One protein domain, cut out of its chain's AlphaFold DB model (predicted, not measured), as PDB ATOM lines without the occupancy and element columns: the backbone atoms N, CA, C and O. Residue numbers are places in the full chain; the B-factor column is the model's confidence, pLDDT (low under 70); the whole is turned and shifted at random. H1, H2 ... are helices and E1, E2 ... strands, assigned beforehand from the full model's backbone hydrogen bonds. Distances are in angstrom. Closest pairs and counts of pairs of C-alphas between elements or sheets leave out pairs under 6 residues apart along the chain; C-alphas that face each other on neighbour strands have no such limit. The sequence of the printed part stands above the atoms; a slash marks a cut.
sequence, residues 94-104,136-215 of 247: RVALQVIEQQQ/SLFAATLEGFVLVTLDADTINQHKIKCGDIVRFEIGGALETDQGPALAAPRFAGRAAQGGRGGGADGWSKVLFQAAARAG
ATOM      1  N   ARG A  94     257.490 111.229 253.064       90.31
ATOM      2  CA  ARG A  94     257.488 109.787 252.821       90.31
ATOM      3  C   ARG A  94     257.457 109.041 254.139       90.31
ATOM      4  O   ARG A  94     258.283 109.322 255.003       90.31
ATOM      5  N   VAL A  95     256.554 108.077 254.241       91.88
ATOM      6  CA  VAL A  95     256.409 107.204 255.409       91.88
ATOM      7  C   VAL A  95     256.632 105.757 255.005       91.88
ATOM      8  O   VAL A  95     256.205 105.342 253.928       91.88
ATOM      9  N   ALA A  96     257.328 104.999 255.844       93.44
ATOM     10  CA  ALA A  96     257.466 103.554 255.715       93.44
ATOM     11  C   ALA A  96     256.456 102.862 256.638       93.44
ATOM     12  O   ALA A  96     256.396 103.188 257.814       93.44
ATOM     13  N   LEU A  97     255.679 101.910 256.134       94.38
ATOM     14  CA  LEU A  97     254.656 101.186 256.891       94.38
ATOM     15  C   LEU A  97     254.868  99.680 256.740       94.38
ATOM     16  O   LEU A  97     255.315  99.221 255.687       94.38
ATOM     17  N   GLN A  98     254.555  98.917 257.784       95.00
ATOM     18  CA  GLN A  98     254.612  97.461 257.760       95.00
ATOM     19  C   GLN A  98     253.311  96.899 257.210       95.00
ATOM     20  O   GLN A  98     252.226  97.319 257.602       95.00
ATOM     21  N   VAL A  99     253.427  95.928 256.316       94.62
ATOM     22  CA  VAL A  99     252.281  95.211 255.779       94.62
ATOM     23  C   VAL A  99     251.844  94.146 256.773       94.62
ATOM     24  O   VAL A  99     252.649  93.298 257.161       94.62
ATOM     25  N   ILE A 100     250.576  94.174 257.161       93.69
ATOM     26  CA  ILE A 100     249.961  93.219 258.079       93.69
ATOM     27  C   ILE A 100     248.695  92.622 257.463       93.69
ATOM     28  O   ILE A 100     248.033  93.245 256.632       93.69
ATOM     29  N   GLU A 101     248.348  91.417 257.895       91.88
ATOM     30  CA  GLU A 101     247.015  90.845 257.705       91.88
ATOM     31  C   GLU A 101     246.166  91.247 258.912       91.88
ATOM     32  O   GLU A 101     246.598  91.071 260.055       91.88
ATOM     33  N   GLN A 102     244.975  91.807 258.693       70.62
ATOM     34  CA  GLN A 102     244.076  92.074 259.812       70.62
ATOM     35  C   GLN A 102     243.532  90.732 260.302       70.62
ATOM     36  O   GLN A 102     242.741  90.085 259.618       70.62
ATOM     37  N   GLN A 103     243.968  90.298 261.484       59.75
ATOM     38  CA  GLN A 103     243.305  89.189 262.154       59.75
ATOM     39  C   GLN A 103     241.880  89.628 262.481       59.75
ATOM     40  O   GLN A 103     241.667  90.695 263.061       59.75
ATOM     41  N   GLN A 104     240.910  88.811 262.079       46.50
ATOM     42  CA  GLN A 104     239.528  88.934 262.519       46.50
ATOM     43  C   GLN A 104     239.530  89.055 264.050       46.50
ATOM     44  O   GLN A 104     239.944  88.130 264.746       46.50
ATOM     45  N   SER A 136     242.912  90.569 252.744       85.94
ATOM     46  CA  SER A 136     243.139  92.007 252.643       85.94
ATOM     47  C   SER A 136     244.407  92.367 253.412       85.94
ATOM     48  O   SER A 136     244.522  92.084 254.608       85.94
ATOM     49  N   LEU A 137     245.369  92.971 252.717       93.56
ATOM     50  CA  LEU A 137     246.603  93.451 253.324       93.56
ATOM     51  C   LEU A 137     246.451  94.922 253.700       93.56
ATOM     52  O   LEU A 137     245.902  95.730 252.951       93.56
ATOM     53  N   PHE A 138     246.992  95.274 254.856       95.25
ATOM     54  CA  PHE A 138     246.947  96.619 255.410       95.25
ATOM     55  C   PHE A 138     248.361  97.122 255.646       95.25
ATOM     56  O   PHE A 138     249.260  96.332 255.910       95.25
ATOM     57  N   ALA A 139     248.566  98.432 255.573       95.31
ATOM     58  CA  ALA A 139     249.821  99.072 255.927       95.31
ATOM     59  C   ALA A 139     249.661  99.813 257.259       95.31
ATOM     60  O   ALA A 139     248.811 100.702 257.390       95.31
ATOM     61  N   ALA A 140     250.486  99.442 258.234       94.69
ATOM     62  CA  ALA A 140     250.421  99.932 259.600       94.69
ATOM     63  C   ALA A 140     251.738 100.568 260.067       94.69
ATOM     64  O   ALA A 140     252.814 100.301 259.520       94.69
ATOM     65  N   THR A 141     251.652 101.426 261.080       94.12
ATOM     66  CA  THR A 141     252.831 101.966 261.773       94.12
ATOM     67  C   THR A 141     253.517 100.894 262.618       94.12
ATOM     68  O   THR A 141     252.996  99.792 262.795       94.12
ATOM     69  N   LEU A 142     254.677 101.229 263.188       89.12
ATOM     70  CA  LEU A 142     255.377 100.364 264.145       89.12
ATOM     71  C   LEU A 142     254.498  99.955 265.342       89.12
ATOM     72  O   LEU A 142     254.626  98.846 265.849       89.12
ATOM     73  N   GLU A 143     253.610 100.842 265.788       88.56
ATOM     74  CA  GLU A 143     252.689 100.611 266.906       88.56
ATOM     75  C   GLU A 143     251.429  99.822 266.506       88.56
ATOM     76  O   GLU A 143     250.610  99.507 267.365       88.56
ATOM     77  N   GLY A 144     251.259  99.499 265.220       89.50
ATOM     78  CA  GLY A 144     250.113  98.742 264.715       89.50
ATOM     79  C   GLY A 144     248.906  99.589 264.304       89.50
ATOM     80  O   GLY A 144     247.856  99.027 263.996       89.50
ATOM     81  N   PHE A 145     249.029 100.921 264.241       91.56
ATOM     82  CA  PHE A 145     247.960 101.761 263.697       91.56
ATOM     83  C   PHE A 145     247.820 101.518 262.196       91.56
ATOM     84  O   PHE A 145     248.749 101.795 261.437       91.56
ATOM     85  N   VAL A 146     246.669 101.004 261.765       94.00
ATOM     86  CA  VAL A 146     246.365 100.765 260.350       94.00
ATOM     87  C   VAL A 146     246.038 102.089 259.674       94.00
ATOM     88  O   VAL A 146     245.056 102.735 260.022       94.00
ATOM     89  N   LEU A 147     246.851 102.479 258.690       94.56
ATOM     90  CA  LEU A 147     246.714 103.770 258.012       94.56
ATOM     91  C   LEU A 147     246.249 103.649 256.560       94.56
ATOM     92  O   LEU A 147     245.720 104.611 256.006       94.56
ATOM     93  N   VAL A 148     246.484 102.499 255.919       94.81
ATOM     94  CA  VAL A 148     246.130 102.272 254.512       94.81
ATOM     95  C   VAL A 148     245.667 100.833 254.307       94.81
ATOM     96  O   VAL A 148     246.341  99.899 254.735       94.81
ATOM     97  N   THR A 149     244.563 100.649 253.588       94.94
ATOM     98  CA  THR A 149     244.183  99.353 253.006       94.94
ATOM     99  C   THR A 149     244.827  99.230 251.631       94.94
ATOM    100  O   THR A 149     244.682 100.132 250.806       94.94
ATOM    101  N   LEU A 150     245.555  98.141 251.378       94.69
ATOM    102  CA  LEU A 150     246.194  97.909 250.086       94.69
ATOM    103  C   LEU A 150     245.187  97.302 249.108       94.69
ATOM    104  O   LEU A 150     244.545  96.296 249.408       94.69
ATOM    105  N   ASP A 151     245.065  97.898 247.927       93.56
ATOM    106  CA  ASP A 151     244.251  97.349 246.850       93.56
ATOM    107  C   ASP A 151     244.949  96.162 246.163       93.56
ATOM    108  O   ASP A 151     246.178  96.027 246.171       93.56
ATOM    109  N   ALA A 152     244.146  95.289 245.551       91.19
ATOM    110  CA  ALA A 152     244.636  94.076 244.908       91.19
ATOM    111  C   ALA A 152     245.615  94.362 243.758       91.19
ATOM    112  O   ALA A 152     246.551  93.584 243.560       91.19
ATOM    113  N   ASP A 153     245.448  95.470 243.027       93.38
ATOM    114  CA  ASP A 153     246.328  95.819 241.909       93.38
ATOM    115  C   ASP A 153     247.727  96.162 242.427       93.38
ATOM    116  O   ASP A 153     248.714  95.581 241.970       93.38
ATOM    117  N   THR A 154     247.818  97.008 243.457       93.50
ATOM    118  CA  THR A 154     249.077  97.354 244.130       93.50
ATOM    119  C   THR A 154     249.760  96.111 244.708       93.50
ATOM    120  O   THR A 154     250.969  95.924 244.517       93.50
ATOM    121  N   ILE A 155     249.003  95.231 245.376       93.50
ATOM    122  CA  ILE A 155     249.526  93.982 245.953       93.50
ATOM    123  C   ILE A 155     250.132  93.098 244.860       93.50
ATOM    124  O   ILE A 155     251.288  92.673 244.972       93.50
ATOM    125  N   ASN A 156     249.382  92.851 243.786       92.44
ATOM    126  CA  ASN A 156     249.780  91.948 242.712       92.44
ATOM    127  C   ASN A 156     250.940  92.515 241.886       92.44
ATOM    128  O   ASN A 156     251.921  91.810 241.630       92.44
ATOM    129  N   GLN A 157     250.870  93.795 241.512       93.75
ATOM    130  CA  GLN A 157     251.883  94.458 240.694       93.75
ATOM    131  C   GLN A 157     253.248  94.485 241.389       93.75
ATOM    132  O   GLN A 157     254.278  94.227 240.760       93.75
ATOM    133  N   HIS A 158     253.270  94.766 242.693       93.00
ATOM    134  CA  HIS A 158     254.510  94.890 243.458       93.00
ATOM    135  C   HIS A 158     254.890  93.623 244.233       93.00
ATOM    136  O   HIS A 158     255.941  93.604 244.884       93.00
ATOM    137  N   LYS A 159     254.093  92.551 244.109       93.06
ATOM    138  CA  LYS A 159     254.270  91.266 244.805       93.06
ATOM    139  C   LYS A 159     254.400  91.455 246.320       93.06
ATOM    140  O   LYS A 159     255.315  90.899 246.933       93.06
ATOM    141  N   ILE A 160     253.532  92.292 246.883       92.81
ATOM    142  CA  ILE A 160     253.540  92.664 248.301       92.81
ATOM    143  C   ILE A 160     253.043  91.488 249.142       92.81
ATOM    144  O   ILE A 160     252.108  90.792 248.751       92.81
ATOM    145  N   LYS A 161     253.670  91.266 250.298       92.31
ATOM    146  CA  LYS A 161     253.289  90.221 251.257       92.31
ATOM    147  C   LYS A 161     253.240  90.770 252.679       92.31
ATOM    148  O   LYS A 161     253.891  91.768 252.978       92.31
ATOM    149  N   CYS A 162     252.521  90.084 253.565       92.00
ATOM    150  CA  CYS A 162     252.591  90.337 255.004       92.00
ATOM    151  C   CYS A 162     254.059  90.326 255.486       92.00
ATOM    152  O   CYS A 162     254.858  89.486 255.064       92.00
ATOM    153  N   GLY A 163     254.426  91.294 256.324       90.25
ATOM    154  CA  GLY A 163     255.790  91.527 256.800       90.25
ATOM    155  C   GLY A 163     256.669  92.389 255.884       90.25
ATOM    156  O   GLY A 163     257.755  92.793 256.305       90.25
ATOM    157  N   ASP A 164     256.229  92.711 254.663       92.25
ATOM    158  CA  ASP A 164     256.925  93.695 253.834       92.25
ATOM    159  C   ASP A 164     256.876  95.085 254.474       92.25
ATOM    160  O   ASP A 164     255.930  95.441 255.173       92.25
ATOM    161  N   ILE A 165     257.878  95.908 254.169       93.94
ATOM    162  CA  ILE A 165     257.816  97.344 254.428       93.94
ATOM    163  C   ILE A 165     257.528  98.052 253.107       93.94
ATOM    164  O   ILE A 165     258.241  97.876 252.116       93.94
ATOM    165  N   VAL A 166     256.486  98.871 253.091       94.31
ATOM    166  CA  VAL A 166     256.040  99.652 251.934       94.31
ATOM    167  C   VAL A 166     256.157 101.137 252.227       94.31
ATOM    168  O   VAL A 166     256.139 101.551 253.382       94.31
ATOM    169  N   ARG A 167     256.321 101.957 251.190       94.06
ATOM    170  CA  ARG A 167     256.428 103.408 251.330       94.06
ATOM    171  C   ARG A 167     255.226 104.105 250.733       94.06
ATOM    172  O   ARG A 167     254.766 103.728 249.659       94.06
ATOM    173  N   PHE A 168     254.809 105.176 251.392       94.75
ATOM    174  CA  PHE A 168     253.792 106.087 250.894       94.75
ATOM    175  C   PHE A 168     254.324 107.509 250.861       94.75
ATOM    176  O   PHE A 168     255.018 107.936 251.782       94.75
ATOM    177  N   GLU A 169     253.984 108.238 249.807       94.00
ATOM    178  CA  GLU A 169     253.992 109.695 249.823       94.00
ATOM    179  C   GLU A 169     252.668 110.184 250.404       94.00
ATOM    180  O   GLU A 169     251.609 109.683 250.030       94.00
ATOM    181  N   ILE A 170     252.730 111.138 251.329       93.44
ATOM    182  CA  ILE A 170     251.552 111.684 252.008       93.44
ATOM    183  C   ILE A 170     251.535 113.208 251.900       93.44
ATOM    184  O   ILE A 170     252.584 113.858 251.887       93.44
ATOM    185  N   GLY A 171     250.331 113.777 251.846       89.88
ATOM    186  CA  GLY A 171     250.110 115.222 251.914       89.88
ATOM    187  C   GLY A 171     250.139 115.779 253.342       89.88
ATOM    188  O   GLY A 171     250.255 116.985 253.523       89.88
ATOM    189  N   GLY A 172     250.042 114.909 254.350       89.31
ATOM    190  CA  GLY A 172     250.015 115.266 255.766       89.31
ATOM    191  C   GLY A 172     249.528 114.104 256.632       89.31
ATOM    192  O   GLY A 172     249.146 113.052 256.115       89.31
ATOM    193  N   ALA A 173     249.541 114.304 257.946       91.56
ATOM    194  CA  ALA A 173     249.077 113.343 258.939       91.56
ATOM    195  C   ALA A 173     248.381 114.083 260.086       91.56
ATOM    196  O   ALA A 173     248.810 115.183 260.443       91.56
ATOM    197  N   LEU A 174     247.323 113.493 260.640       90.31
ATOM    198  CA  LEU A 174     246.565 114.073 261.748       90.31
ATOM    199  C   LEU A 174     245.930 112.996 262.634       90.31
ATOM    200  O   LEU A 174     245.652 111.888 262.178       90.31
ATOM    201  N   GLU A 175     245.690 113.353 263.892       88.06
ATOM    202  CA  GLU A 175     244.873 112.567 264.818       88.06
ATOM    203  C   GLU A 175     243.403 112.973 264.639       88.06
ATOM    204  O   GLU A 175     243.086 114.165 264.678       88.06
ATOM    205  N   THR A 176     242.515 112.006 264.402       86.00
ATOM    206  CA  THR A 176     241.061 112.228 264.306       86.00
ATOM    207  C   THR A 176     240.340 111.603 265.495       86.00
ATOM    208  O   THR A 176     240.907 110.779 266.206       86.00
ATOM    209  N   ASP A 177     239.045 111.883 265.641       84.50
ATOM    210  CA  ASP A 177     238.183 111.178 266.604       84.50
ATOM    211  C   ASP A 177     238.104 109.659 266.348       84.50
ATOM    212  O   ASP A 177     237.698 108.901 267.223       84.50
ATOM    213  N   GLN A 178     238.471 109.207 265.144       82.69
ATOM    214  CA  GLN A 178     238.528 107.794 264.754       82.69
ATOM    215  C   GLN A 178     239.959 107.226 264.808       82.69
ATOM    216  O   GLN A 178     240.185 106.087 264.407       82.69
ATOM    217  N   GLY A 179     240.922 108.013 265.300       86.69
ATOM    218  CA  GLY A 179     242.332 107.658 265.410       86.69
ATOM    219  C   GLY A 179     243.228 108.240 264.305       86.69
ATOM    220  O   GLY A 179     242.836 109.184 263.602       86.69
ATOM    221  N   PRO A 180     244.445 107.693 264.150       93.12
ATOM    222  CA  PRO A 180     245.455 108.156 263.200       93.12
ATOM    223  C   PRO A 180     245.005 108.131 261.736       93.12
ATOM    224  O   PRO A 180     244.517 107.112 261.249       93.12
ATOM    225  N   ALA A 181     245.240 109.219 260.996       92.62
ATOM    226  CA  ALA A 181     244.886 109.306 259.579       92.62
ATOM    227  C   ALA A 181     245.961 109.995 258.721       92.62
ATOM    228  O   ALA A 181     246.596 110.974 259.123       92.62
ATOM    229  N   LEU A 182     246.124 109.501 257.487       94.31
ATOM    230  CA  LEU A 182     247.001 110.083 256.467       94.31
ATOM    231  C   LEU A 182     246.194 110.863 255.428       94.31
ATOM    232  O   LEU A 182     245.185 110.380 254.914       94.31
ATOM    233  N   ALA A 183     246.683 112.039 255.044       92.88
ATOM    234  CA  ALA A 183     246.109 112.810 253.950       92.88
ATOM    235  C   ALA A 183     246.679 112.339 252.603       92.88
ATOM    236  O   ALA A 183     247.887 112.428 252.369       92.88
ATOM    237  N   ALA A 184     245.798 111.876 251.712       92.12
ATOM    238  CA  ALA A 184     246.109 111.456 250.341       92.12
ATOM    239  C   ALA A 184     247.335 110.515 250.219       92.12
ATOM    240  O   ALA A 184     248.274 110.840 249.486       92.12
ATOM    241  N   PRO A 185     247.357 109.362 250.919       94.62
ATOM    242  CA  PRO A 185     248.467 108.422 250.826       94.62
ATOM    243  C   PRO A 185     248.579 107.846 249.410       94.62
ATOM    244  O   PRO A 185     247.612 107.336 248.846       94.62
ATOM    245  N   ARG A 186     249.778 107.913 248.829       95.19
ATOM    246  CA  ARG A 186     250.096 107.378 247.499       95.19
ATOM    247  C   ARG A 186     251.233 106.385 247.597       95.19
ATOM    248  O   ARG A 186     252.296 106.715 248.117       95.19
ATOM    249  N   PHE A 187     251.019 105.177 247.089       95.38
ATOM    250  CA  PHE A 187     252.038 104.137 247.111       95.38
ATOM    251  C   PHE A 187     253.290 104.579 246.338       95.38
ATOM    252  O   PHE A 187     253.210 105.018 245.193       95.38
ATOM    253  N   ALA A 188     254.451 104.467 246.979       93.31
ATOM    254  CA  ALA A 188     255.744 104.926 246.469       93.31
ATOM    255  C   ALA A 188     256.752 103.779 246.269       93.31
ATOM    256  O   ALA A 188     257.923 104.020 245.965       93.31
ATOM    257  N   GLY A 189     256.320 102.528 246.451       93.25
ATOM    258  CA  GLY A 189     257.146 101.335 246.267       93.25
ATOM    259  C   GLY A 189     257.478 100.596 247.562       93.25
ATOM    260  O   GLY A 189     257.165 101.027 248.671       93.25
ATOM    261  N   ARG A 190     258.156  99.456 247.415       91.12
ATOM    262  CA  ARG A 190     258.646  98.643 248.540       91.12
ATOM    263  C   ARG A 190     259.930  99.238 249.126       91.12
ATOM    264  O   ARG A 190     260.751  99.821 248.412       91.12
ATOM    265  N   ALA A 191     260.117  99.096 250.433       83.12
ATOM    266  CA  ALA A 191     261.385  99.381 251.087       83.12
ATOM    267  C   ALA A 191     262.328  98.176 250.996       83.12
ATOM    268  O   ALA A 191     261.892  97.028 250.997       83.12
ATOM    269  N   ALA A 192     263.632  98.437 250.888       68.19
ATOM    270  CA  ALA A 192     264.627  97.375 250.832       68.19
ATOM    271  C   ALA A 192     264.687  96.652 252.189       68.19
ATOM    272  O   ALA A 192     265.073  97.256 253.192       68.19
ATOM    273  N   GLN A 193     264.327  95.367 252.210       55.41
ATOM    274  CA  GLN A 193     264.609  94.472 253.333       55.41
ATOM    275  C   GLN A 193     266.125  94.231 253.383       55.41
ATOM    276  O   GLN A 193     266.687  93.667 252.449       55.41
ATOM    277  N   GLY A 194     266.802  94.688 254.445       45.47
ATOM    278  CA  GLY A 194     268.207  94.331 254.705       45.47
ATOM    279  C   GLY A 194     269.161  95.463 255.101       45.47
ATOM    280  O   GLY A 194     270.315  95.193 255.418       45.47
ATOM    281  N   GLY A 195     268.725  96.726 255.124       44.28
ATOM    282  CA  GLY A 195     269.532  97.823 255.681       44.28
ATOM    283  C   GLY A 195     269.339  97.979 257.195       44.28
ATOM    284  O   GLY A 195     268.241  97.739 257.693       44.28
ATOM    285  N   ARG A 196     270.362  98.471 257.916       44.50
ATOM    286  CA  ARG A 196     270.354  98.813 259.366       44.50
ATOM    287  C   ARG A 196     269.350  99.928 259.776       44.50
ATOM    288  O   ARG A 196     269.574 100.638 260.747       44.50
ATOM    289  N   GLY A 197     268.249 100.109 259.046       51.34
ATOM    290  CA  GLY A 197     267.216 101.120 259.299       51.34
ATOM    291  C   GLY A 197     265.883 100.869 258.580       51.34
ATOM    292  O   GLY A 197     265.153 101.821 258.324       51.34
ATOM    293  N   GLY A 198     265.582  99.625 258.194       62.69
ATOM    294  CA  GLY A 198     264.421  99.266 257.365       62.69
ATOM    295  C   GLY A 198     263.178  98.823 258.141       62.69
ATOM    296  O   GLY A 198     262.612  97.795 257.793       62.69
ATOM    297  N   GLY A 199     262.793  99.540 259.198       81.88
ATOM    298  CA  GLY A 199     261.541  99.294 259.929       81.88
ATOM    299  C   GLY A 199     260.394 100.179 259.437       81.88
ATOM    300  O   GLY A 199     260.620 101.133 258.690       81.88
ATOM    301  N   ALA A 200     259.171  99.872 259.872       89.88
ATOM    302  CA  ALA A 200     258.067 100.818 259.761       89.88
ATOM    303  C   ALA A 200     258.338 102.064 260.612       89.88
ATOM    304  O   ALA A 200     258.996 102.006 261.653       89.88
ATOM    305  N   ASP A 201     257.816 103.192 260.161       90.75
ATOM    306  CA  ASP A 201     257.811 104.431 260.911       90.75
ATOM    307  C   ASP A 201     256.777 104.349 262.036       90.75
ATOM    308  O   ASP A 201     255.673 103.830 261.856       90.75
ATOM    309  N   GLY A 202     257.144 104.877 263.202       89.06
ATOM    310  CA  GLY A 202     256.205 105.077 264.300       89.06
ATOM    311  C   GLY A 202     255.305 106.289 264.064       89.06
ATOM    312  O   GLY A 202     255.728 107.271 263.440       89.06
ATOM    313  N   TRP A 203     254.084 106.259 264.588       90.06
ATOM    314  CA  TRP A 203     253.098 107.326 264.400       90.06
ATOM    315  C   TRP A 203     253.612 108.697 264.858       90.06
ATOM    316  O   TRP A 203     253.501 109.684 264.130       90.06
ATOM    317  N   SER A 204     254.310 108.750 265.994       84.12
ATOM    318  CA  SER A 204     254.915 109.987 266.504       84.12
ATOM    319  C   SER A 204     255.939 110.591 265.536       84.12
ATOM    320  O   SER A 204     256.039 111.812 265.427       84.12
ATOM    321  N   LYS A 205     256.687 109.760 264.792       85.38
ATOM    322  CA  LYS A 205     257.609 110.236 263.744       85.38
ATOM    323  C   LYS A 205     256.829 110.831 262.572       85.38
ATOM    324  O   LYS A 205     257.219 111.877 262.054       85.38
ATOM    325  N   VAL A 206     255.753 110.164 262.156       88.75
ATOM    326  CA  VAL A 206     254.898 110.604 261.048       88.75
ATOM    327  C   VAL A 206     254.253 111.958 261.363       88.75
ATOM    328  O   VAL A 206     254.381 112.888 260.565       88.75
ATOM    329  N   LEU A 207     253.649 112.101 262.547       87.62
ATOM    330  CA  LEU A 207     253.064 113.360 263.015       87.62
ATOM    331  C   LEU A 207     254.105 114.467 263.164       87.62
ATOM    332  O   LEU A 207     253.890 115.576 262.679       87.62
ATOM    333  N   PHE A 208     255.253 114.169 263.779       81.88
ATOM    334  CA  PHE A 208     256.326 115.147 263.947       81.88
ATOM    335  C   PHE A 208     256.780 115.724 262.603       81.88
ATOM    336  O   PHE A 208     256.883 116.940 262.445       81.88
ATOM    337  N   GLN A 209     257.008 114.863 261.607       84.44
ATOM    338  CA  GLN A 209     257.390 115.316 260.273       84.44
ATOM    339  C   GLN A 209     256.285 116.139 259.598       84.44
ATOM    340  O   GLN A 209     256.606 117.133 258.947       84.44
ATOM    341  N   ALA A 210     255.012 115.769 259.768       86.00
ATOM    342  CA  ALA A 210     253.888 116.518 259.208       86.00
ATOM    343  C   ALA A 210     253.776 117.921 259.831       86.00
ATOM    344  O   ALA A 210     253.721 118.914 259.105       86.00
ATOM    345  N   ALA A 211     253.841 118.019 261.162       81.62
ATOM    346  CA  ALA A 211     253.801 119.288 261.886       81.62
ATOM    347  C   ALA A 211     254.988 120.193 261.525       81.62
ATOM    348  O   ALA A 211     254.803 121.372 261.221       81.62
ATOM    349  N   ALA A 212     256.202 119.635 261.475       79.00
ATOM    350  CA  ALA A 212     257.399 120.374 261.078       79.00
ATOM    351  C   ALA A 212     257.284 120.956 259.659       79.00
ATOM    352  O   ALA A 212     257.688 122.091 259.418       79.00
ATOM    353  N   ARG A 213     256.696 120.206 258.720       78.88
ATOM    354  CA  ARG A 213     256.477 120.651 257.333       78.88
ATOM    355  C   ARG A 213     255.389 121.704 257.198       78.88
ATOM    356  O   ARG A 213     255.499 122.562 256.329       78.88
ATOM    357  N   ALA A 214     254.374 121.657 258.054       80.75
ATOM    358  CA  ALA A 214     253.325 122.667 258.120       80.75
ATOM    359  C   ALA A 214     253.783 123.976 258.799       80.75
ATOM    360  O   ALA A 214     252.979 124.890 258.959       80.75
ATOM    361  N   GLY A 215     255.047 124.072 259.234       73.88
ATOM    362  CA  GLY A 215     255.548 125.219 259.997       73.88
ATOM    363  C   GLY A 215     255.038 125.268 261.442       73.88
ATOM    364  O   GLY A 215     255.300 126.236 262.145       73.88
TER     365      GLY A 215
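AT A GLANCE: This is residues 94 to 104 and 136 to 215 of the 247 residues of the protein "Snurportin-1" of Heterosigma akashiwo (UniProt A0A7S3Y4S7). A five-stranded antiparallel sheet, E3-E2-E1-E4-E7, curls like part of a barrel, and the hairpin E5-E6 folds over between its edge strand E3 and helix H2. H2 packs on E5 and runs along E1; short H1 only grazes the sheet at the opposite end of the domain. The 91 printed residues hold two named helices and seven strands, in the order E1 E2 E3 H1 E4 E5 E6 E7 H2; the class is mixed. The whole is compact, radius of gyration of the C-alphas 12.7 A, with spans of 37, 32 and 21 A.

IN THESE COORDINATES: E1, residues 94 to 101, begins at C-alpha (257.488, 109.787, 252.821) and is 22.2 A long. Beside it are E2, 137 to 140, and E4, 165 to 170, 15.8 A; the edges are E3, 146 to 149, and E7, 186 to 190. E5 is 172 to 176, E6 179 to 183, H1 152 to 158. H2, 203 to 213, 15.5 A, ends at C-alpha (256.477, 120.651, 257.333).

HOW THE PARTS SIT: E1's pairing is staggered: N 97 and O 166 of E4 are 2.8 A apart, N 100 and O 138 of E2 2.8 A. E4 runs on into E5 at 95 degrees, and E6 into E7 at 95 degrees. In the hairpin E5-E6, N 174 and O 181 are 3.0 A apart. The closest C-alphas of E3 and E6, Leu 147 and Ala 181, are 6.0 A apart; those of E5 and H2, Gly 172 and Ala 210, 5.3 A. H2's height over the sheet is 10.0 A; it lies over E1, and only just not over E4, on which 2 of its C-alphas fall. Every O i to N i+4 pair in H1 and H2 is within hydrogen-bond range.

THE WHOLE: The farthest C-alphas, Gln 104 and Gly 215, are 39.7 A apart. Residues 105 to 135 are not printed; the gap is 11.0 A. The link E7 to H2 is long; pLDDT is under 70 at 103 to 104 and 192 to 198.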